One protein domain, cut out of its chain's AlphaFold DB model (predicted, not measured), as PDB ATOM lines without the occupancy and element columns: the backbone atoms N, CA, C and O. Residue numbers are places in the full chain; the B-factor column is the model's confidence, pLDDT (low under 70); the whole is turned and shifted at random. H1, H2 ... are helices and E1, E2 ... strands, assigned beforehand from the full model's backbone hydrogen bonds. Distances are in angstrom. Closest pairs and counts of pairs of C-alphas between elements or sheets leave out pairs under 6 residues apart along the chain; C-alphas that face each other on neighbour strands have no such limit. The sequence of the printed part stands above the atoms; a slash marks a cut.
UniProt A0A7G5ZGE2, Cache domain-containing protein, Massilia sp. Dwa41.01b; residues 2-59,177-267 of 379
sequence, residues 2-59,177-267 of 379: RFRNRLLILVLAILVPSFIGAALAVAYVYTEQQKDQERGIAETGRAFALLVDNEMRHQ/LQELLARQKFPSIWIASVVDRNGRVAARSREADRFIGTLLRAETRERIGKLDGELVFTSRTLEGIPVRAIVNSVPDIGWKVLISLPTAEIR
ATOM      1  N   ARG A   2      45.649 -96.258 -30.237       58.72
ATOM      2  CA  ARG A   2      46.259 -95.152 -31.033       58.72
ATOM      3  C   ARG A   2      47.172 -94.160 -30.270       58.72
ATOM      4  O   ARG A   2      48.213 -93.789 -30.803       58.72
ATOM      5  N   PHE A   3      46.841 -93.771 -29.034       63.88
ATOM      6  CA  PHE A   3      47.671 -92.855 -28.227       63.88
ATOM      7  C   PHE A   3      49.064 -93.410 -27.881       63.88
ATOM      8  O   PHE A   3      50.047 -92.681 -27.989       63.88
ATOM      9  N   ARG A   4      49.173 -94.706 -27.552       63.78
ATOM     10  CA  ARG A   4      50.458 -95.348 -27.214       63.78
ATOM     11  C   ARG A   4      51.439 -95.293 -28.390       63.78
ATOM     12  O   ARG A   4      52.626 -95.073 -28.186       63.78
ATOM     13  N   ASN A   5      50.927 -95.407 -29.618       64.81
ATOM     14  CA  ASN A   5      51.735 -95.305 -30.834       64.81
ATOM     15  C   ASN A   5      52.207 -93.868 -31.109       64.81
ATOM     16  O   ASN A   5      53.349 -93.669 -31.505       64.81
ATOM     17  N   ARG A   6      51.362 -92.855 -30.854       72.00
ATOM     18  CA  ARG A   6      51.751 -91.437 -30.987       72.00
ATOM     19  C   ARG A   6      52.855 -91.041 -30.000       72.00
ATOM     20  O   ARG A   6      53.782 -90.348 -30.398       72.00
ATOM     21  N   LEU A   7      52.784 -91.518 -28.755       71.06
ATOM     22  CA  LEU A   7      53.841 -91.302 -27.758       71.06
ATOM     23  C   LEU A   7      55.154 -91.993 -28.155       71.06
ATOM     24  O   LEU A   7      56.203 -91.361 -28.093       71.06
ATOM     25  N   LEU A   8      55.102 -93.245 -28.628       67.62
ATOM     26  CA  LEU A   8      56.288 -93.959 -29.118       67.62
ATOM     27  C   LEU A   8      56.957 -93.241 -30.300       67.62
ATOM     28  O   LEU A   8      58.175 -93.086 -30.296       67.62
ATOM     29  N   ILE A   9      56.177 -92.748 -31.269       71.88
ATOM     30  CA  ILE A   9      56.699 -91.968 -32.405       71.88
ATOM     31  C   ILE A   9      57.374 -90.675 -31.925       71.88
ATOM     32  O   ILE A   9      58.449 -90.345 -32.414       71.88
ATOM     33  N   LEU A  10      56.789 -89.964 -30.954       72.50
ATOM     34  CA  LEU A  10      57.358 -88.716 -30.430       72.50
ATOM     35  C   LEU A  10      58.667 -88.952 -29.657       72.50
ATOM     36  O   LEU A  10      59.626 -88.210 -29.853       72.50
ATOM     37  N   VAL A  11      58.743 -90.008 -28.838       74.81
ATOM     38  CA  VAL A  11      59.990 -90.406 -28.157       74.81
ATOM     39  C   VAL A  11      61.063 -90.792 -29.179       74.81
ATOM     40  O   VAL A  11      62.191 -90.307 -29.097       74.81
ATOM     41  N   LEU A  12      60.714 -91.608 -30.180       70.56
ATOM     42  CA  LEU A  12      61.644 -92.048 -31.222       70.56
ATOM     43  C   LEU A  12      62.168 -90.868 -32.064       70.56
ATOM     44  O   LEU A  12      63.358 -90.818 -32.365       70.56
ATOM     45  N   ALA A  13      61.310 -89.895 -32.381       73.75
ATOM     46  CA  ALA A  13      61.663 -88.702 -33.151       73.75
ATOM     47  C   ALA A  13      62.649 -87.758 -32.437       73.75
ATOM     48  O   ALA A  13      63.328 -86.986 -33.108       73.75
ATOM     49  N   ILE A  14      62.756 -87.823 -31.105       73.31
ATOM     50  CA  ILE A  14      63.755 -87.072 -30.322       73.31
ATOM     51  C   ILE A  14      65.017 -87.921 -30.108       73.31
ATOM     52  O   ILE A  14      66.140 -87.428 -30.239       73.31
ATOM     53  N   LEU A  15      64.844 -89.211 -29.805       75.06
ATOM     54  CA  LEU A  15      65.939 -90.099 -29.416       75.06
ATOM     55  C   LEU A  15      66.819 -90.507 -30.611       75.06
ATOM     56  O   LEU A  15      68.039 -90.539 -30.472       75.06
ATOM     57  N   VAL A  16      66.246 -90.746 -31.799       76.12
ATOM     58  CA  VAL A  16      67.020 -91.147 -32.992       76.12
ATOM     59  C   VAL A  16      67.971 -90.043 -33.488       76.12
ATOM     60  O   VAL A  16      69.149 -90.350 -33.674       76.12
ATOM     61  N   PRO A  17      67.565 -88.764 -33.646       71.06
ATOM     62  CA  PRO A  17      68.506 -87.699 -34.010       71.06
ATOM     63  C   PRO A  17      69.604 -87.481 -32.961       71.06
ATOM     64  O   PRO A  17      70.758 -87.259 -33.324       71.06
ATOM     65  N   SER A  18      69.274 -87.602 -31.669       74.75
ATOM     66  CA  SER A  18      70.258 -87.521 -30.580       74.75
ATOM     67  C   SER A  18      71.277 -88.668 -30.645       74.75
ATOM     68  O   SER A  18      72.479 -88.424 -30.545       74.75
ATOM     69  N   PHE A  19      70.820 -89.898 -30.905       73.50
ATOM     70  CA  PHE A  19      71.678 -91.068 -31.101       73.50
ATOM     71  C   PHE A  19      72.606 -90.914 -32.316       73.50
ATOM     72  O   PHE A  19      73.802 -91.174 -32.205       73.50
ATOM     73  N   ILE A  20      72.085 -90.434 -33.454       75.56
ATOM     74  CA  ILE A  20      72.887 -90.165 -34.660       75.56
ATOM     75  C   ILE A  20      73.941 -89.085 -34.377       75.56
ATOM     76  O   ILE A  20      75.104 -89.267 -34.729       75.56
ATOM     77  N   GLY A  21      73.569 -87.997 -33.693       75.44
ATOM     78  CA  GLY A  21      74.504 -86.943 -33.291       75.44
ATOM     79  C   GLY A  21      75.629 -87.458 -32.387       75.44
ATOM     80  O   GLY A  21      76.795 -87.161 -32.638       75.44
ATOM     81  N   ALA A  22      75.301 -88.284 -31.388       75.25
ATOM     82  CA  ALA A  22      76.290 -88.907 -30.507       75.25
ATOM     83  C   ALA A  22      77.221 -89.873 -31.263       75.25
ATOM     84  O   ALA A  22      78.439 -89.807 -31.099       75.25
ATOM     85  N   ALA A  23      76.674 -90.728 -32.134       73.94
ATOM     86  CA  ALA A  23      77.459 -91.665 -32.938       73.94
ATOM     87  C   ALA A  23      78.415 -90.944 -33.907       73.94
ATOM     88  O   ALA A  23      79.581 -91.325 -34.014       73.94
ATOM     89  N   LEU A  24      77.954 -89.871 -34.561       75.19
ATOM     90  CA  LEU A  24      78.789 -89.036 -35.430       75.19
ATOM     91  C   LEU A  24      79.867 -88.280 -34.643       75.19
ATOM     92  O   LEU A  24      81.004 -88.214 -35.105       75.19
ATOM     93  N   ALA A  25      79.555 -87.761 -33.451       74.75
ATOM     94  CA  ALA A  25      80.539 -87.095 -32.596       74.75
ATOM     95  C   ALA A  25      81.649 -88.058 -32.139       74.75
ATOM     96  O   ALA A  25      82.828 -87.718 -32.233       74.75
ATOM     97  N   VAL A  26      81.295 -89.279 -31.715       76.19
ATOM     98  CA  VAL A  26      82.272 -90.319 -31.345       76.19
ATOM     99  C   VAL A  26      83.116 -90.739 -32.550       76.19
ATOM    100  O   VAL A  26      84.337 -90.814 -32.434       76.19
ATOM    101  N   ALA A  27      82.502 -90.952 -33.719       73.00
ATOM    102  CA  ALA A  27      83.229 -91.283 -34.945       73.00
ATOM    103  C   ALA A  27      84.203 -90.164 -35.362       73.00
ATOM    104  O   ALA A  27      85.347 -90.448 -35.717       73.00
ATOM    105  N   TYR A  28      83.783 -88.900 -35.267       75.31
ATOM    106  CA  TYR A  28      84.620 -87.740 -35.573       75.31
ATOM    107  C   TYR A  28      85.830 -87.650 -34.632       75.31
ATOM    108  O   TYR A  28      86.969 -87.656 -35.106       75.31
ATOM    109  N   VAL A  29      85.600 -87.673 -33.312       75.62
ATOM    110  CA  VAL A  29      86.666 -87.650 -32.292       75.62
ATOM    111  C   VAL A  29      87.638 -88.817 -32.474       75.62
ATOM    112  O   VAL A  29      88.848 -88.605 -32.423       75.62
ATOM    113  N   TYR A  30      87.136 -90.021 -32.764       72.69
ATOM    114  CA  TYR A  30      87.969 -91.186 -33.066       72.69
ATOM    115  C   TYR A  30      88.876 -90.946 -34.286       72.69
ATOM    116  O   TYR A  30      90.080 -91.203 -34.223       72.69
ATOM    117  N   THR A  31      88.330 -90.414 -35.388       73.62
ATOM    118  CA  THR A  31      89.135 -90.138 -36.592       73.62
ATOM    119  C   THR A  31      90.159 -89.021 -36.409       73.62
ATOM    120  O   THR A  31      91.187 -89.062 -37.081       73.62
ATOM    121  N   GLU A  32      89.922 -88.047 -35.525       75.88
ATOM    122  CA  GLU A  32      90.892 -86.974 -35.274       75.88
ATOM    123  C   GLU A  32      91.985 -87.422 -34.293       75.88
ATOM    124  O   GLU A  32      93.164 -87.285 -34.610       75.88
ATOM    125  N   GLN A  33      91.627 -88.108 -33.196       75.88
ATOM    126  CA  GLN A  33      92.603 -88.722 -32.281       75.88
ATOM    127  C   GLN A  33      93.574 -89.663 -33.008       75.88
ATOM    128  O   GLN A  33      94.766 -89.680 -32.696       75.88
ATOM    129  N   GLN A  34      93.090 -90.427 -33.992       74.62
ATOM    130  CA  GLN A  34      93.954 -91.301 -34.781       74.62
ATOM    131  C   GLN A  34      94.953 -90.507 -35.650       74.62
ATOM    132  O   GLN A  34      96.121 -90.890 -35.728       74.62
ATOM    133  N   LYS A  35      94.536 -89.387 -36.261       75.69
ATOM    134  CA  LYS A  35      95.445 -88.505 -37.019       75.69
ATOM    135  C   LYS A  35      96.480 -87.850 -36.112       75.69
ATOM    136  O   LYS A  35      97.635 -87.763 -36.504       75.69
ATOM    137  N   ASP A  36      96.086 -87.405 -34.922       78.38
ATOM    138  CA  ASP A  36      96.988 -86.711 -33.997       78.38
ATOM    139  C   ASP A  36      98.035 -87.652 -33.388       78.38
ATOM    140  O   ASP A  36      99.201 -87.273 -33.263       78.38
ATOM    141  N   GLN A  37      97.678 -88.914 -33.121       78.94
ATOM    142  CA  GLN A  37      98.673 -89.945 -32.809       78.94
ATOM    143  C   GLN A  37      99.634 -90.175 -33.984       78.94
ATOM    144  O   GLN A  37     100.846 -90.212 -33.783       78.94
ATOM    145  N   GLU A  38      99.121 -90.298 -35.211       82.06
ATOM    146  CA  GLU A  38      99.956 -90.514 -36.400       82.06
ATOM    147  C   GLU A  38     100.896 -89.329 -36.677       82.06
ATOM    148  O   GLU A  38     102.073 -89.563 -36.947       82.06
ATOM    149  N   ARG A  39     100.430 -88.084 -36.492       84.00
ATOM    150  CA  ARG A  39     101.248 -86.857 -36.517       84.00
ATOM    151  C   ARG A  39     102.372 -86.908 -35.480       84.00
ATOM    152  O   ARG A  39     103.532 -86.784 -35.853       84.00
ATOM    153  N   GLY A  40     102.064 -87.176 -34.208       85.31
ATOM    154  CA  GLY A  40     103.081 -87.234 -33.148       85.31
ATOM    155  C   GLY A  40     104.136 -88.331 -33.368       85.31
ATOM    156  O   GLY A  40     105.322 -88.137 -33.086       85.31
ATOM    157  N   ILE A  41     103.745 -89.479 -33.934       86.25
ATOM    158  CA  ILE A  41     104.692 -90.541 -34.315       86.25
ATOM    159  C   ILE A  41     105.533 -90.114 -35.529       86.25
ATOM    160  O   ILE A  41     106.739 -90.371 -35.547       86.25
ATOM    161  N   ALA A  42     104.937 -89.446 -36.522       87.31
ATOM    162  CA  ALA A  42     105.650 -88.911 -37.681       87.31
ATOM    163  C   ALA A  42     106.673 -87.839 -37.283       87.31
ATOM    164  O   ALA A  42     107.832 -87.940 -37.684       87.31
ATOM    165  N   GLU A  43     106.295 -86.897 -36.417       89.69
ATOM    166  CA  GLU A  43     107.178 -85.891 -35.818       89.69
ATOM    167  C   GLU A  43     108.330 -86.542 -35.042       89.69
ATOM    168  O   GLU A  43     109.487 -86.162 -35.229       89.69
ATOM    169  N   THR A  44     108.057 -87.585 -34.249       90.38
ATOM    170  CA  THR A  44     109.107 -88.336 -33.536       90.38
ATOM    171  C   THR A  44     110.044 -89.068 -34.511       90.38
ATOM    172  O   THR A  44     111.263 -89.074 -34.324       90.38
ATOM    173  N   GLY A  45     109.507 -89.657 -35.584       90.81
ATOM    174  CA  GLY A  45     110.292 -90.301 -36.642       90.81
ATOM    175  C   GLY A  45     111.137 -89.314 -37.450       90.81
ATOM    176  O   GLY A  45     112.275 -89.627 -37.799       90.81
ATOM    177  N   ARG A  46     110.622 -88.105 -37.682       92.00
ATOM    178  CA  ARG A  46     111.325 -86.992 -38.324       92.00
ATOM    179  C   ARG A  46     112.439 -86.448 -37.435       92.00
ATOM    180  O   ARG A  46     113.546 -86.242 -37.922       92.00
ATOM    181  N   ALA A  47     112.183 -86.277 -36.139       92.69
ATOM    182  CA  ALA A  47     113.204 -85.902 -35.166       92.69
ATOM    183  C   ALA A  47     114.338 -86.941 -35.123       92.69
ATOM    184  O   ALA A  47     115.508 -86.572 -35.163       92.69
ATOM    185  N   PHE A  48     114.018 -88.240 -35.147       93.88
ATOM    186  CA  PHE A  48     115.043 -89.284 -35.212       93.88
ATOM    187  C   PHE A  48     115.787 -89.322 -36.560       93.88
ATOM    188  O   PHE A  48     116.995 -89.543 -36.576       93.88
ATOM    189  N   ALA A  49     115.121 -89.036 -37.685       93.50
ATOM    190  CA  ALA A  49     115.796 -88.871 -38.976       93.50
ATOM    191  C   ALA A  49     116.790 -87.693 -38.962       93.50
ATOM    192  O   ALA A  49     117.896 -87.835 -39.478       93.50
ATOM    193  N   LEU A  50     116.444 -86.580 -38.304       94.62
ATOM    194  CA  LEU A  50     117.350 -85.445 -38.080       94.62
ATOM    195  C   LEU A  50     118.513 -85.777 -37.125       94.62
ATOM    196  O   LEU A  50     119.599 -85.229 -37.286       94.62
ATOM    197  N   LEU A  51     118.330 -86.693 -36.166       94.75
ATOM    198  CA  LEU A  51     119.425 -87.190 -35.321       94.75
ATOM    199  C   LEU A  51     120.405 -88.076 -36.106       94.75
ATOM    200  O   LEU A  51     121.612 -87.908 -35.959       94.75
ATOM    201  N   VAL A  52     119.912 -88.971 -36.973       95.38
ATOM    202  CA  VAL A  52     120.760 -89.786 -37.870       95.38
ATOM    203  C   VAL A  52     121.542 -88.896 -38.845       95.38
ATOM    204  O   VAL A  52     122.735 -89.090 -39.045       95.38
ATOM    205  N   ASP A  53     120.886 -87.888 -39.413       95.19
ATOM    206  CA  ASP A  53     121.484 -86.855 -40.265       95.19
ATOM    207  C   ASP A  53     122.557 -86.022 -39.530       95.19
ATOM    208  O   ASP A  53     123.644 -85.771 -40.055       95.19
ATOM    209  N   ASN A  54     122.309 -85.659 -38.268       94.62
ATOM    210  CA  ASN A  54     123.298 -84.967 -37.442       94.62
ATOM    211  C   ASN A  54     124.516 -85.845 -37.101       94.62
ATOM    212  O   ASN A  54     125.637 -85.339 -37.096       94.62
ATOM    213  N   GLU A  55     124.316 -87.144 -36.865       93.75
ATOM    214  CA  GLU A  55     125.413 -88.107 -36.701       93.75
ATOM    215  C   GLU A  55     126.260 -88.192 -37.981       93.75
ATOM    216  O   GLU A  55     127.483 -88.096 -37.919       93.75
ATOM    217  N   MET A  56     125.635 -88.249 -39.164       94.38
ATOM    218  CA  MET A  56     126.375 -88.227 -40.434       94.38
ATOM    219  C   MET A  56     127.192 -86.940 -40.605       94.38
ATOM    220  O   MET A  56     128.364 -87.015 -40.965       94.38
ATOM    221  N   ARG A  57     126.638 -85.764 -40.274       94.38
ATOM    222  CA  ARG A  57     127.411 -84.506 -40.283       94.38
ATOM    223  C   ARG A  57     128.563 -84.490 -39.275       94.38
ATOM    224  O   ARG A  57     129.586 -83.864 -39.548       94.38
ATOM    225  N   HIS A  58     128.434 -85.165 -38.132       93.69
ATOM    226  CA  HIS A  58     129.527 -85.289 -37.168       93.69
ATOM    227  C   HIS A  58     130.692 -86.107 -37.749       93.69
ATOM    228  O   HIS A  58     131.833 -85.640 -37.744       93.69
ATOM    229  N   GLN A  59     130.389 -87.269 -38.337       93.19
ATOM    230  CA  GLN A  59     131.375 -88.117 -39.016       93.19
ATOM    231  C   GLN A  59     131.995 -87.414 -40.241       93.19
ATOM    232  O   GLN A  59     133.209 -87.479 -40.444       93.19
ATOM    233  N   LEU A 177     124.567 -96.507 -35.324       95.00
ATOM    234  CA  LEU A 177     123.143 -96.229 -35.523       95.00
ATOM    235  C   LEU A 177     122.274 -97.062 -34.575       95.00
ATOM    236  O   LEU A 177     121.212 -96.610 -34.151       95.00
ATOM    237  N   GLN A 178     122.723 -98.274 -34.238       94.94
ATOM    238  CA  GLN A 178     122.067 -99.134 -33.256       94.94
ATOM    239  C   GLN A 178     122.191 -98.548 -31.843       94.94
ATOM    240  O   GLN A 178     121.210 -98.549 -31.100       94.94
ATOM    241  N   GLU A 179     123.345 -97.974 -31.495       93.56
ATOM    242  CA  GLU A 179     123.521 -97.202 -30.264       93.56
ATOM    243  C   GLU A 179     122.652 -95.943 -30.237       93.56
ATOM    244  O   GLU A 179     121.950 -95.712 -29.252       93.56
ATOM    245  N   LEU A 180     122.653 -95.147 -31.312       94.00
ATOM    246  CA  LEU A 180     121.818 -93.947 -31.430       94.00
ATOM    247  C   LEU A 180     120.325 -94.281 -31.244       94.00
ATOM    248  O   LEU A 180     119.612 -93.607 -30.498       94.00
ATOM    249  N   LEU A 181     119.868 -95.377 -31.855       93.81
ATOM    250  CA  LEU A 181     118.503 -95.888 -31.732       93.81
ATOM    251  C   LEU A 181     118.195 -96.397 -30.312       93.81
ATOM    252  O   LEU A 181     117.108 -96.135 -29.794       93.81
ATOM    253  N   ALA A 182     119.137 -97.080 -29.656       92.62
ATOM    254  CA  ALA A 182     118.983 -97.540 -28.275       92.62
ATOM    255  C   ALA A 182     118.913 -96.371 -27.271       92.62
ATOM    256  O   ALA A 182     118.090 -96.391 -26.352       92.62
ATOM    257  N   ARG A 183     119.721 -95.320 -27.476       93.06
ATOM    258  CA  ARG A 183     119.727 -94.095 -26.652       93.06
ATOM    259  C   ARG A 183     118.387 -93.348 -26.709       93.06
ATOM    260  O   ARG A 183     117.977 -92.792 -25.693       93.06
ATOM    261  N   GLN A 184     117.674 -93.405 -27.840       90.50
ATOM    262  CA  GLN A 184     116.367 -92.759 -28.034       90.50
ATOM    263  C   GLN A 184     115.218 -93.380 -27.207       90.50
ATOM    264  O   GLN A 184     114.190 -92.731 -27.027       90.50
ATOM    265  N   LYS A 185     115.371 -94.616 -26.695       87.25
ATOM    266  CA  LYS A 185     114.403 -95.298 -25.802       87.25
ATOM    267  C   LYS A 185     112.936 -95.228 -26.274       87.25
ATOM    268  O   LYS A 185     112.037 -94.884 -25.507       87.25
ATOM    269  N   PHE A 186     112.692 -95.575 -27.539       88.69
ATOM    270  CA  PHE A 186     111.336 -95.681 -28.091       88.69
ATOM    271  C   PHE A 186     110.423 -96.597 -27.242       88.69
ATOM    272  O   PHE A 186     110.908 -97.590 -26.691       88.69
ATOM    273  N   PRO A 187     109.100 -96.332 -27.178       87.06
ATOM    274  CA  PRO A 187     108.139 -97.224 -26.527       87.06
ATOM    275  C   PRO A 187     108.246 -98.663 -27.051       87.06
ATOM    276  O   PRO A 187     108.314 -98.876 -28.258       87.06
ATOM    277  N   SER A 188     108.190 -99.663 -26.167       83.00
ATOM    278  CA  SER A 188     108.384-101.086 -26.518       83.00
ATOM    279  C   SER A 188     107.348-101.655 -27.500       83.00
ATOM    280  O   SER A 188     107.593-102.674 -28.146       83.00
ATOM    281  N   ILE A 189     106.201-100.985 -27.642       84.56
ATOM    282  CA  ILE A 189     105.174-101.269 -28.656       84.56
ATOM    283  C   ILE A 189     105.554-100.794 -30.071       84.56
ATOM    284  O   ILE A 189     104.933-101.228 -31.039       84.56
ATOM    285  N   TRP A 190     106.538 -99.902 -30.220       89.44
ATOM    286  CA  TRP A 190     106.973 -99.359 -31.508       89.44
ATOM    287  C   TRP A 190     108.183-100.119 -32.051       89.44
ATOM    288  O   TRP A 190     109.128-100.457 -31.336       89.44
ATOM    289  N   ILE A 191     108.193-100.329 -33.365       91.56
ATOM    290  CA  ILE A 191     109.304-100.964 -34.067       91.56
ATOM    291  C   ILE A 191     109.976 -99.905 -34.938       91.56
ATOM    292  O   ILE A 191     109.573 -99.684 -36.081       91.56
ATOM    293  N   ALA A 192     110.971 -99.223 -34.371       94.25
ATOM    294  CA  ALA A 192     111.832 -98.287 -35.082       94.25
ATOM    295  C   ALA A 192     112.907 -99.045 -35.881       94.25
ATOM    296  O   ALA A 192     113.390-100.107 -35.467       94.25
ATOM    297  N   SER A 193     113.287 -98.530 -37.047       95.19
ATOM    298  CA  SER A 193     114.375 -99.055 -37.882       95.19
ATOM    299  C   SER A 193     114.978 -97.962 -38.759       95.19
ATOM    300  O   SER A 193     114.259 -97.087 -39.235       95.19
ATOM    301  N   VAL A 194     116.279 -98.057 -39.025       96.25
ATOM    302  CA  VAL A 194     116.986 -97.265 -40.044       96.25
ATOM    303  C   VAL A 194     117.299 -98.185 -41.219       96.25
ATOM    304  O   VAL A 194     117.765 -99.307 -40.999       96.25
ATOM    305  N   VAL A 195     117.046 -97.736 -42.449       96.06
ATOM    306  CA  VAL A 195     117.371 -98.486 -43.673       96.06
ATOM    307  C   VAL A 195     118.065 -97.620 -44.720       96.06
ATOM    308  O   VAL A 195     117.820 -96.414 -44.795       96.06
ATOM    309  N   ASP A 196     118.892 -98.249 -45.552       95.19
ATOM    310  CA  ASP A 196     119.497 -97.605 -46.721       95.19
ATOM    311  C   ASP A 196     118.505 -97.405 -47.884       95.19
ATOM    312  O   ASP A 196     117.317 -97.741 -47.794       95.19
ATOM    313  N   ARG A 197     118.996 -96.872 -49.010       92.12
ATOM    314  CA  ARG A 197     118.188 -96.583 -50.210       92.12
ATOM    315  C   ARG A 197     117.545 -97.832 -50.816       92.12
ATOM    316  O   ARG A 197     116.484 -97.738 -51.431       92.12
ATOM    317  N   ASN A 198     118.161 -98.999 -50.628       91.50
ATOM    318  CA  ASN A 198     117.658-100.287 -51.107       91.50
ATOM    319  C   ASN A 198     116.725-100.961 -50.093       91.50
ATOM    320  O   ASN A 198     116.228-102.057 -50.360       91.50
ATOM    321  N   GLY A 199     116.485-100.345 -48.932       93.19
ATOM    322  CA  GLY A 199     115.690-100.913 -47.853       93.19
ATOM    323  C   GLY A 199     116.387-102.057 -47.114       93.19
ATOM    324  O   GLY A 199     115.695-102.956 -46.632       93.19
ATOM    325  N   ARG A 200     117.724-102.070 -47.039       95.69
ATOM    326  CA  ARG A 200     118.484-102.947 -46.130       95.69
ATOM    327  C   ARG A 200     118.588-102.299 -44.749       95.69
ATOM    328  O   ARG A 200     118.788-101.095 -44.645       95.69
ATOM    329  N   VAL A 201     118.437-103.089 -43.690       97.00
ATOM    330  CA  VAL A 201     118.409-102.606 -42.299       97.00
ATOM    331  C   VAL A 201     119.811-102.274 -41.784       97.00
ATOM    332  O   VAL A 201     120.682-103.141 -41.771       97.00
ATOM    333  N   ALA A 202     119.996-101.041 -41.303       96.44
ATOM    334  CA  ALA A 202     121.197-100.593 -40.594       96.44
ATOM    335  C   ALA A 202     121.074-100.821 -39.079       96.44
ATOM    336  O   ALA A 202     121.981-101.346 -38.447       96.44
ATOM    337  N   ALA A 203     119.924-100.439 -38.514       96.44
ATOM    338  CA  ALA A 203     119.628-100.489 -37.084       96.44
ATOM    339  C   ALA A 203     118.137-100.771 -36.850       96.44
ATOM    340  O   ALA A 203     117.296-100.423 -37.689       96.44
ATOM    341  N   ARG A 204     117.787-101.395 -35.719       94.56
ATOM    342  CA  ARG A 204     116.420-101.839 -35.398       94.56
ATOM    343  C   ARG A 204     116.178-101.935 -33.887       94.56
ATOM    344  O   ARG A 204     117.013-102.450 -33.152       94.56
ATOM    345  N   SER A 205     114.999-101.512 -33.422       93.25
ATOM    346  CA  SER A 205     114.634-101.551 -31.991       93.25
ATOM    347  C   SER A 205     114.396-102.954 -31.421       93.25
ATOM    348  O   SER A 205     114.466-103.134 -30.208       93.25
ATOM    349  N   ARG A 206     114.091-103.947 -32.266       90.31
ATOM    350  CA  ARG A 206     113.760-105.322 -31.863       90.31
ATOM    351  C   ARG A 206     114.429-106.344 -32.778       90.31
ATOM    352  O   ARG A 206     114.355-106.198 -33.996       90.31
ATOM    353  N   GLU A 207     115.016-107.388 -32.187       89.19
ATOM    354  CA  GLU A 207     115.718-108.465 -32.910       89.19
ATOM    355  C   GLU A 207     116.811-107.918 -33.852       89.19
ATOM    356  O   GLU A 207     116.924-108.331 -35.007       89.19
ATOM    357  N   ALA A 208     117.598-106.945 -33.376       91.44
ATOM    358  CA  ALA A 208     118.602-106.257 -34.191       91.44
ATOM    359  C   ALA A 208     119.619-107.245 -34.786       91.44
ATOM    360  O   ALA A 208     119.803-107.282 -36.003       91.44
ATOM    361  N   ASP A 209     120.160-108.131 -33.949       88.88
ATOM    362  CA  ASP A 209     121.185-109.134 -34.291       88.88
ATOM    363  C   ASP A 209     120.728-110.129 -35.373       88.88
ATOM    364  O   ASP A 209     121.541-110.745 -36.057       88.88
ATOM    365  N   ARG A 210     119.407-110.277 -35.544       91.81
ATOM    366  CA  ARG A 210     118.767-111.159 -36.529       91.81
ATOM    367  C   ARG A 210     118.485-110.465 -37.864       91.81
ATOM    368  O   ARG A 210     118.374-111.140 -38.887       91.81
ATOM    369  N   PHE A 211     118.294-109.144 -37.853       93.44
ATOM    370  CA  PHE A 211     117.730-108.406 -38.987       93.44
ATOM    371  C   PHE A 211     118.623-107.302 -39.558       93.44
ATOM    372  O   PHE A 211     118.364-106.876 -40.687       93.44
ATOM    373  N   ILE A 212     119.672-106.859 -38.863       95.12
ATOM    374  CA  ILE A 212     120.700-105.983 -39.448       95.12
ATOM    375  C   ILE A 212     121.290-106.652 -40.704       95.12
ATOM    376  O   ILE A 212     121.485-107.865 -40.755       95.12
ATOM    377  N   GLY A 213     121.486-105.874 -41.770       93.81
ATOM    378  CA  GLY A 213     121.950-106.368 -43.070       93.81
ATOM    379  C   GLY A 213     120.906-107.120 -43.914       93.81
ATOM    380  O   GLY A 213     121.139-107.358 -45.106       93.81
ATOM    381  N   THR A 214     119.728-107.442 -43.367       95.12
ATOM    382  CA  THR A 214     118.623-108.039 -44.140       95.12
ATOM    383  C   THR A 214     117.853-106.983 -44.938       95.12
ATOM    384  O   THR A 214     117.837-105.803 -44.584       95.12
ATOM    385  N   LEU A 215     117.220-107.394 -46.042       94.38
ATOM    386  CA  LEU A 215     116.346-106.532 -46.844       94.38
ATOM    387  C   LEU A 215     114.911-106.553 -46.304       94.38
ATOM    388  O   LEU A 215     114.357-107.619 -46.030       94.38
ATOM    389  N   LEU A 216     114.268-105.384 -46.264       93.12
ATOM    390  CA  LEU A 216     112.820-105.269 -46.116       93.12
ATOM    391  C   LEU A 216     112.083-106.058 -47.215       93.12
ATOM    392  O   LEU A 216     112.589-106.279 -48.324       93.12
ATOM    393  N   ARG A 217     110.841-106.466 -46.924       91.31
ATOM    394  CA  ARG A 217     109.998-107.181 -47.896       91.31
ATOM    395  C   ARG A 217     109.780-106.349 -49.157       91.31
ATOM    396  O   ARG A 217     109.705-105.126 -49.089       91.31
ATOM    397  N   ALA A 218     109.648-107.031 -50.297       89.88
ATOM    398  CA  ALA A 218     109.542-106.401 -51.614       89.88
ATOM    399  C   ALA A 218     108.451-105.317 -51.671       89.88
ATOM    400  O   ALA A 218     108.747-104.203 -52.080       89.88
ATOM    401  N   GLU A 219     107.249-105.598 -51.155       87.31
ATOM    402  CA  GLU A 219     106.147-104.625 -51.085       87.31
ATOM    403  C   GLU A 219     106.516-103.363 -50.277       87.31
ATOM    404  O   GLU A 219     106.248-102.239 -50.694       87.31
ATOM    405  N   THR A 220     107.173-103.526 -49.123       86.69
ATOM    406  CA  THR A 220     107.629-102.400 -48.295       86.69
ATOM    407  C   THR A 220     108.697-101.584 -49.027       86.69
ATOM    408  O   THR A 220     108.620-100.358 -49.030       86.69
ATOM    409  N   ARG A 221     109.657-102.250 -49.689       90.38
ATOM    410  CA  ARG A 221     110.715-101.602 -50.486       90.38
ATOM    411  C   ARG A 221     110.154-100.836 -51.681       90.38
ATOM    412  O   ARG A 221     110.542 -99.695 -51.907       90.38
ATOM    413  N   GLU A 222     109.205-101.425 -52.398       87.00
ATOM    414  CA  GLU A 222     108.526-100.792 -53.530       87.00
ATOM    415  C   GLU A 222     107.758 -99.532 -53.102       87.00
ATOM    416  O   GLU A 222     107.775 -98.530 -53.816       87.00
ATOM    417  N   ARG A 223     107.119 -99.545 -51.924       85.50
ATOM    418  CA  ARG A 223     106.418 -98.368 -51.385       85.50
ATOM    419  C   ARG A 223     107.382 -97.247 -50.981       85.50
ATOM    420  O   ARG A 223     107.162 -96.111 -51.384       85.50
ATOM    421  N   ILE A 224     108.456 -97.547 -50.238       85.69
ATOM    422  CA  ILE A 224     109.405 -96.510 -49.774       85.69
ATOM    423  C   ILE A 224     110.343 -95.991 -50.875       85.69
ATOM    424  O   ILE A 224     110.849 -94.881 -50.754       85.69
ATOM    425  N   GLY A 225     110.577 -96.771 -51.937       78.50
ATOM    426  CA  GLY A 225     111.431 -96.387 -53.066       78.50
ATOM    427  C   GLY A 225     110.744 -95.530 -54.136       78.50
ATOM    428  O   GLY A 225     111.422 -95.022 -55.023       78.50
ATOM    429  N   LYS A 226     109.414 -95.366 -54.077       72.31
ATOM    430  CA  LYS A 226     108.633 -94.567 -55.044       72.31
ATOM    431  C   LYS A 226     108.432 -93.104 -54.642       72.31
ATOM    432  O   LYS A 226     107.981 -92.324 -55.475       72.31
ATOM    433  N   LEU A 227     108.698 -92.744 -53.385       62.94
ATOM    434  CA  LEU A 227     108.396 -91.425 -52.825       62.94
ATOM    435  C   LEU A 227     109.489 -90.965 -51.853       62.94
ATOM    436  O   LEU A 227     109.973 -91.735 -51.016       62.94
ATOM    437  N   ASP A 228     109.817 -89.678 -51.931       64.94
ATOM    438  CA  ASP A 228     110.675 -88.980 -50.978       64.94
ATOM    439  C   ASP A 228     109.849 -88.023 -50.119       64.94
ATOM    440  O   ASP A 228     108.988 -87.304 -50.625       64.94
ATOM    441  N   GLY A 229     110.103 -88.044 -48.808       64.88
ATOM    442  CA  GLY A 229     109.311 -87.334 -47.807       64.88
ATOM    443  C   GLY A 229     108.697 -88.278 -46.773       64.88
ATOM    444  O   GLY A 229     109.241 -89.349 -46.492       64.88
ATOM    445  N   GLU A 230     107.581 -87.849 -46.188       73.19
ATOM    446  CA  GLU A 230     106.824 -88.608 -45.194       73.19
ATOM    447  C   GLU A 230     105.838 -89.574 -45.876       73.19
ATOM    448  O   GLU A 230     105.104 -89.177 -46.784       73.19
ATOM    449  N   LEU A 231     105.795 -90.838 -45.444       80.25
ATOM    450  CA  LEU A 231     104.866 -91.835 -45.987       80.25
ATOM    451  C   LEU A 231     104.241 -92.701 -44.886       80.25
ATOM    452  O   LEU A 231     104.939 -93.440 -44.192       80.25
ATOM    453  N   VAL A 232     102.908 -92.664 -44.782       78.94
ATOM    454  CA  VAL A 232     102.112 -93.479 -43.850       78.94
ATOM    455  C   VAL A 232     101.377 -94.579 -44.620       78.94
ATOM    456  O   VAL A 232     100.557 -94.286 -45.489       78.94
ATOM    457  N   PHE A 233     101.627 -95.852 -44.303       80.88
ATOM    458  CA  PHE A 233     100.969 -96.985 -44.970       80.88
ATOM    459  C   PHE A 233     100.831 -98.227 -44.082       80.88
ATOM    460  O   PHE A 233     101.602 -98.453 -43.153       80.88
ATOM    461  N   THR A 234      99.856 -99.084 -44.390       83.44
ATOM    462  CA  THR A 234      99.766-100.423 -43.788       83.44
ATOM    463  C   THR A 234     100.782-101.353 -44.449       83.44
ATOM    464  O   THR A 234     100.865-101.408 -45.675       83.44
ATOM    465  N   SER A 235     101.544-102.102 -43.656       84.62
ATOM    466  CA  SER A 235     102.525-103.082 -44.137       84.62
ATOM    467  C   SER A 235     102.661-104.253 -43.154       84.62
ATOM    468  O   SER A 235     101.846-104.416 -42.243       84.62
ATOM    469  N   ARG A 236     103.692-105.086 -43.326       85.62
ATOM    470  CA  ARG A 236     104.049-106.155 -42.382       85.62
ATOM    471  C   ARG A 236     105.536-106.114 -42.046       85.62
ATOM    472  O   ARG A 236     106.359-106.048 -42.956       85.62
ATOM    473  N   THR A 237     105.877-106.242 -40.765       83.38
ATOM    474  CA  THR A 237     107.275-106.325 -40.290       83.38
ATOM    475  C   THR A 237     107.999-107.546 -40.859       83.38
ATOM    476  O   THR A 237     107.341-108.470 -41.337       83.38
ATOM    477  N   LEU A 238     109.332-107.614 -40.756       79.75
ATOM    478  CA  LEU A 238     110.120-108.786 -41.172       79.75
ATOM    479  C   LEU A 238     109.621-110.098 -40.530       79.75
ATOM    480  O   LEU A 238     109.611-111.136 -41.188       79.75
ATOM    481  N   GLU A 239     109.077-110.029 -39.313       82.81
ATOM    482  CA  GLU A 239     108.464-111.156 -38.590       82.81
ATOM    483  C   GLU A 239     107.060-111.555 -39.102       82.81
ATOM    484  O   GLU A 239     106.582-112.638 -38.794       82.81
ATOM    485  N   GLY A 240     106.384-110.712 -39.897       81.25
ATOM    486  CA  GLY A 240     105.042-110.982 -40.458       81.25
ATOM    487  C   GLY A 240     103.886-110.184 -39.843       81.25
ATOM    488  O   GLY A 240     102.778-110.202 -40.395       81.25
ATOM    489  N   ILE A 241     104.146-109.462 -38.751       81.44
ATOM    490  CA  ILE A 241     103.147-108.746 -37.945       81.44
ATOM    491  C   ILE A 241     102.555-107.576 -38.748       81.44
ATOM    492  O   ILE A 241     103.330-106.789 -39.300       81.44
ATOM    493  N   PRO A 242     101.216-107.432 -38.832       84.75
ATOM    494  CA  PRO A 242     100.584-106.301 -39.499       84.75
ATOM    495  C   PRO A 242     100.822-105.009 -38.711       84.75
ATOM    496  O   PRO A 242     100.556-104.932 -37.510       84.75
ATOM    497  N   VAL A 243     101.317-103.986 -39.401       86.62
ATOM    498  CA  VAL A 243     101.698-102.695 -38.816       86.62
ATOM    499  C   VAL A 243     101.174-101.532 -39.646       86.62
ATOM    500  O   VAL A 243     101.064-101.635 -40.869       86.62
ATOM    501  N   ARG A 244     100.920-100.399 -38.990       87.56
ATOM    502  CA  ARG A 244     100.936 -99.095 -39.653       87.56
ATOM    503  C   ARG A 244     102.368 -98.569 -39.580       87.56
ATOM    504  O   ARG A 244     102.897 -98.375 -38.488       87.56
ATOM    505  N   ALA A 245     103.007 -98.443 -40.734       88.81
ATOM    506  CA  ALA A 245     104.363 -97.941 -40.888       88.81
ATOM    507  C   ALA A 245     104.320 -96.456 -41.259       88.81
ATOM    508  O   ALA A 245     103.546 -96.050 -42.128       88.81
ATOM    509  N   ILE A 246     105.162 -95.672 -40.597       90.50
ATOM    510  CA  ILE A 246     105.397 -94.253 -40.849       90.50
ATOM    511  C   ILE A 246     106.873 -94.113 -41.201       90.50
ATOM    512  O   ILE A 246     107.740 -94.606 -40.475       90.50
ATOM    513  N   VAL A 247     107.155 -93.497 -42.345       91.62
ATOM    514  CA  VAL A 247     108.493 -93.446 -42.939       91.62
ATOM    515  C   VAL A 247     108.906 -92.003 -43.158       91.62
ATOM    516  O   VAL A 247     108.122 -91.225 -43.686       91.62
ATOM    517  N   ASN A 248     110.135 -91.669 -42.772       92.06
ATOM    518  CA  ASN A 248     110.759 -90.363 -42.963       92.06
ATOM    519  C   ASN A 248     112.085 -90.537 -43.720       92.06
ATOM    520  O   ASN A 248     112.914 -91.352 -43.311       92.06
ATOM    521  N   SER A 249     112.313 -89.776 -44.794       92.31
ATOM    522  CA  SER A 249     113.646 -89.688 -45.412       92.31
ATOM    523  C   SER A 249     114.636 -88.958 -44.492       92.31
ATOM    524  O   SER A 249     114.299 -87.939 -43.892       92.31
ATOM    525  N   VAL A 250     115.868 -89.461 -44.424       92.81
ATOM    526  CA  VAL A 250     117.023 -88.760 -43.845       92.81
ATOM    527  C   VAL A 250     117.544 -87.758 -44.892       92.81
ATOM    528  O   VAL A 250     117.749 -88.175 -46.041       92.81
ATOM    529  N   PRO A 251     117.733 -86.466 -44.549       89.06
ATOM    530  CA  PRO A 251     118.295 -85.457 -45.450       89.06
ATOM    531  C   PRO A 251     119.585 -85.894 -46.151       89.06
ATOM    532  O   PRO A 251     120.381 -86.636 -45.585       89.06
ATOM    533  N   ASP A 252     119.742 -85.433 -47.397       82.00
ATOM    534  CA  ASP A 252     120.905 -85.522 -48.304       82.00
ATOM    535  C   ASP A 252     121.497 -86.912 -48.627       82.00
ATOM    536  O   ASP A 252     122.056 -87.106 -49.708       82.00
ATOM    537  N   ILE A 253     121.309 -87.922 -47.776       89.25
ATOM    538  CA  ILE A 253     121.788 -89.293 -47.983       89.25
ATOM    539  C   ILE A 253     120.713 -90.212 -48.580       89.25
ATOM    540  O   ILE A 253     121.056 -91.219 -49.194       89.25
ATOM    541  N   GLY A 254     119.418 -89.900 -48.449       88.81
ATOM    542  CA  GLY A 254     118.323 -90.690 -49.046       88.81
ATOM    543  C   GLY A 254     118.041 -92.046 -48.377       88.81
ATOM    544  O   GLY A 254     117.215 -92.819 -48.864       88.81
ATOM    545  N   TRP A 255     118.701 -92.334 -47.254       94.56
ATOM    546  CA  TRP A 255     118.293 -93.372 -46.302       94.56
ATOM    547  C   TRP A 255     116.944 -93.013 -45.665       94.56
ATOM    548  O   TRP A 255     116.494 -91.867 -45.748       94.56
ATOM    549  N   LYS A 256     116.272 -93.974 -45.025       94.56
ATOM    550  CA  LYS A 256     114.923 -93.774 -44.468       94.56
ATOM    551  C   LYS A 256     114.805 -94.349 -43.049       94.56
ATOM    552  O   LYS A 256     115.278 -95.447 -42.759       94.56
ATOM    553  N   VAL A 257     114.146 -93.607 -42.162       94.81
ATOM    554  CA  VAL A 257     113.714 -94.055 -40.829       94.81
ATOM    555  C   VAL A 257     112.288 -94.580 -40.941       94.81
ATOM    556  O   VAL A 257     111.417 -93.891 -41.465       94.81
ATOM    557  N   LEU A 258     112.036 -95.784 -40.430       93.25
ATOM    558  CA  LEU A 258     110.712 -96.394 -40.357       93.25
ATOM    559  C   LEU A 258     110.326 -96.593 -38.890       93.25
ATOM    560  O   LEU A 258     111.023 -97.305 -38.169       93.25
ATOM    561  N   ILE A 259     109.190 -96.044 -38.462       92.69
ATOM    562  CA  ILE A 259     108.535 -96.406 -37.198       92.69
ATOM    563  C   ILE A 259     107.264 -97.185 -37.534       92.69
ATOM    564  O   ILE A 259     106.415 -96.720 -38.289       92.69
ATOM    565  N   SER A 260     107.143 -98.401 -37.006       90.19
ATOM    566  CA  SER A 260     106.007 -99.293 -37.259       90.19
ATOM    567  C   SER A 260     105.250 -99.614 -35.974       90.19
ATOM    568  O   SER A 260     105.842-100.133 -35.026       90.19
ATOM    569  N   LEU A 261     103.939 -99.354 -35.956       87.56
ATOM    570  CA  LEU A 261     103.039 -99.698 -34.851       87.56
ATOM    571  C   LEU A 261     102.177-100.922 -35.209       87.56
ATOM    572  O   LEU A 261     101.467-100.877 -36.219       87.56
ATOM    573  N   PRO A 262     102.189-101.999 -34.401       84.19
ATOM    574  CA  PRO A 262     101.270-103.131 -34.526       84.19
ATOM    575  C   PRO A 262      99.793-102.711 -34.542       84.19
ATOM    576  O   PRO A 262      99.336-101.940 -33.698       84.19
ATOM    577  N   THR A 263      99.019-103.220 -35.505       76.31
ATOM    578  CA  THR A 263      97.628-102.767 -35.711       76.31
ATOM    579  C   THR A 263      96.617-103.334 -34.714       76.31
ATOM    580  O   THR A 263      95.499-102.822 -34.642       76.31
ATOM    581  N   ALA A 264      96.979-104.359 -33.936       69.25
ATOM    582  CA  ALA A 264      96.136-104.860 -32.852       69.25
ATOM    583  C   ALA A 264      96.147-103.894 -31.655       69.25
ATOM    584  O   ALA A 264      95.098-103.598 -31.090       69.25
ATOM    585  N   GLU A 265      97.306-103.329 -31.324       67.50
ATOM    586  CA  GLU A 265      97.504-102.438 -30.177       67.50
ATOM    587  C   GLU A 265      96.796-101.089 -30.383       67.50
ATOM    588  O   GLU A 265      96.107-100.625 -29.475       67.50
ATOM    589  N   ILE A 266      96.825-100.546 -31.611       64.62
ATOM    590  CA  ILE A 266      96.031 -99.366 -32.025       64.62
ATOM    591  C   ILE A 266      94.523 -99.573 -31.758       64.62
ATOM    592  O   ILE A 266      93.800 -98.620 -31.478       64.62
ATOM    593  N   ARG A 267      94.028-100.820 -31.815       59.03
ATOM    594  CA  ARG A 267      92.605-101.155 -31.636       59.03
ATOM    595  C   ARG A 267      92.179-101.427 -30.191       59.03
ATOM    596  O   ARG A 267      90.978-101.540 -29.965       59.03
TER     597      ARG A 267
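Overview. This is residues 2 to 59 and 177 to 267 of the 379 residues of the protein "Cache domain-containing protein" of Massilia sp. Dwa41.01b (UniProt A0A7G5ZGE2). One very long helix, H1, reaches out as an arm from a small compact head, and its residues 38 to 53 pack on one face of the twisted five-stranded sheet there. H2 covers edge strand E2 on that face, H4 packs on the opposite face, and H3 only grazes the sheet. The printed part has 149 residues with four named helices and five named strands, in the order H1 H2 E1 E2 H3 H4 E3 E4 E5; the sheet runs E2 E1 E5 E4 E3, all antiparallel, and the class is mixed. The whole is only just extended, close to loose, with a radius of gyration of the C-alphas of 22.2 A, and spans 84 by 29 by 29 A, H1 making the length.

Arrangement. H1, residues 2 to 59, is on the sheet at a height of 10.1 A, over E4, residues 242 to 249, and E5, residues 256 to 262. It runs slantwise, at 42 degrees to E4 on the local plane; its closest C-alphas to E4 are Arg 46 and Asn 248, 5.8 A. H2, residues 177 to 183, is on the same face, over E2, residues 201 to 204; their closest C-alphas are Gln 178 and Ala 203, 4.7 A. H1 and H2 are close but not clearly touching: C-alphas 52 and 177 are closest, 7.3 A. E1, residues 191 to 195, forms a hairpin with E2 (N 194 to O 203, 2.9 A) and is the antiparallel neighbour of E5 (N 193 to O 258, 2.8 A). H3 is residues 208 to 211. H4, residues 218 to 224, lies over E4 on the face opposite to H1, at a height of 8.6 A. E3, residues 230 to 236, E4 and E5 make a meander, each strand the antiparallel neighbour of the one before (N 233 to O 245, 2.9 A; N 246 to O 259, 2.8 A). Every O i to N i+4 pair is within hydrogen-bond range in H2 and H4, 53 of 54 in H1; H3 is too short for one.

Along the chain. H1 begins at C-alpha 2, (46.259, -95.152, -31.033), and ends at C-alpha 59, (131.375, -88.117, -39.016), 85.8 A away. E3 is 18.0 A long, E4 21.9 A and E5 19.3 A. E5 ends at C-alpha 262, (101.270, -103.131, -34.526).

Size, cuts and confidence. Residues 2 to 33 of H1 stand free; without them the body spans 41 by 29 by 28 A. Residues 60 to 176 are not printed, and C-alphas 59 and 177 are 12.1 A apart across the cut. Of the links printed whole, none is long. Mean pLDDT of the printed part is 84.5; under 70 are residues 2 to 5, 8, 227 to 229 and 264 to 267.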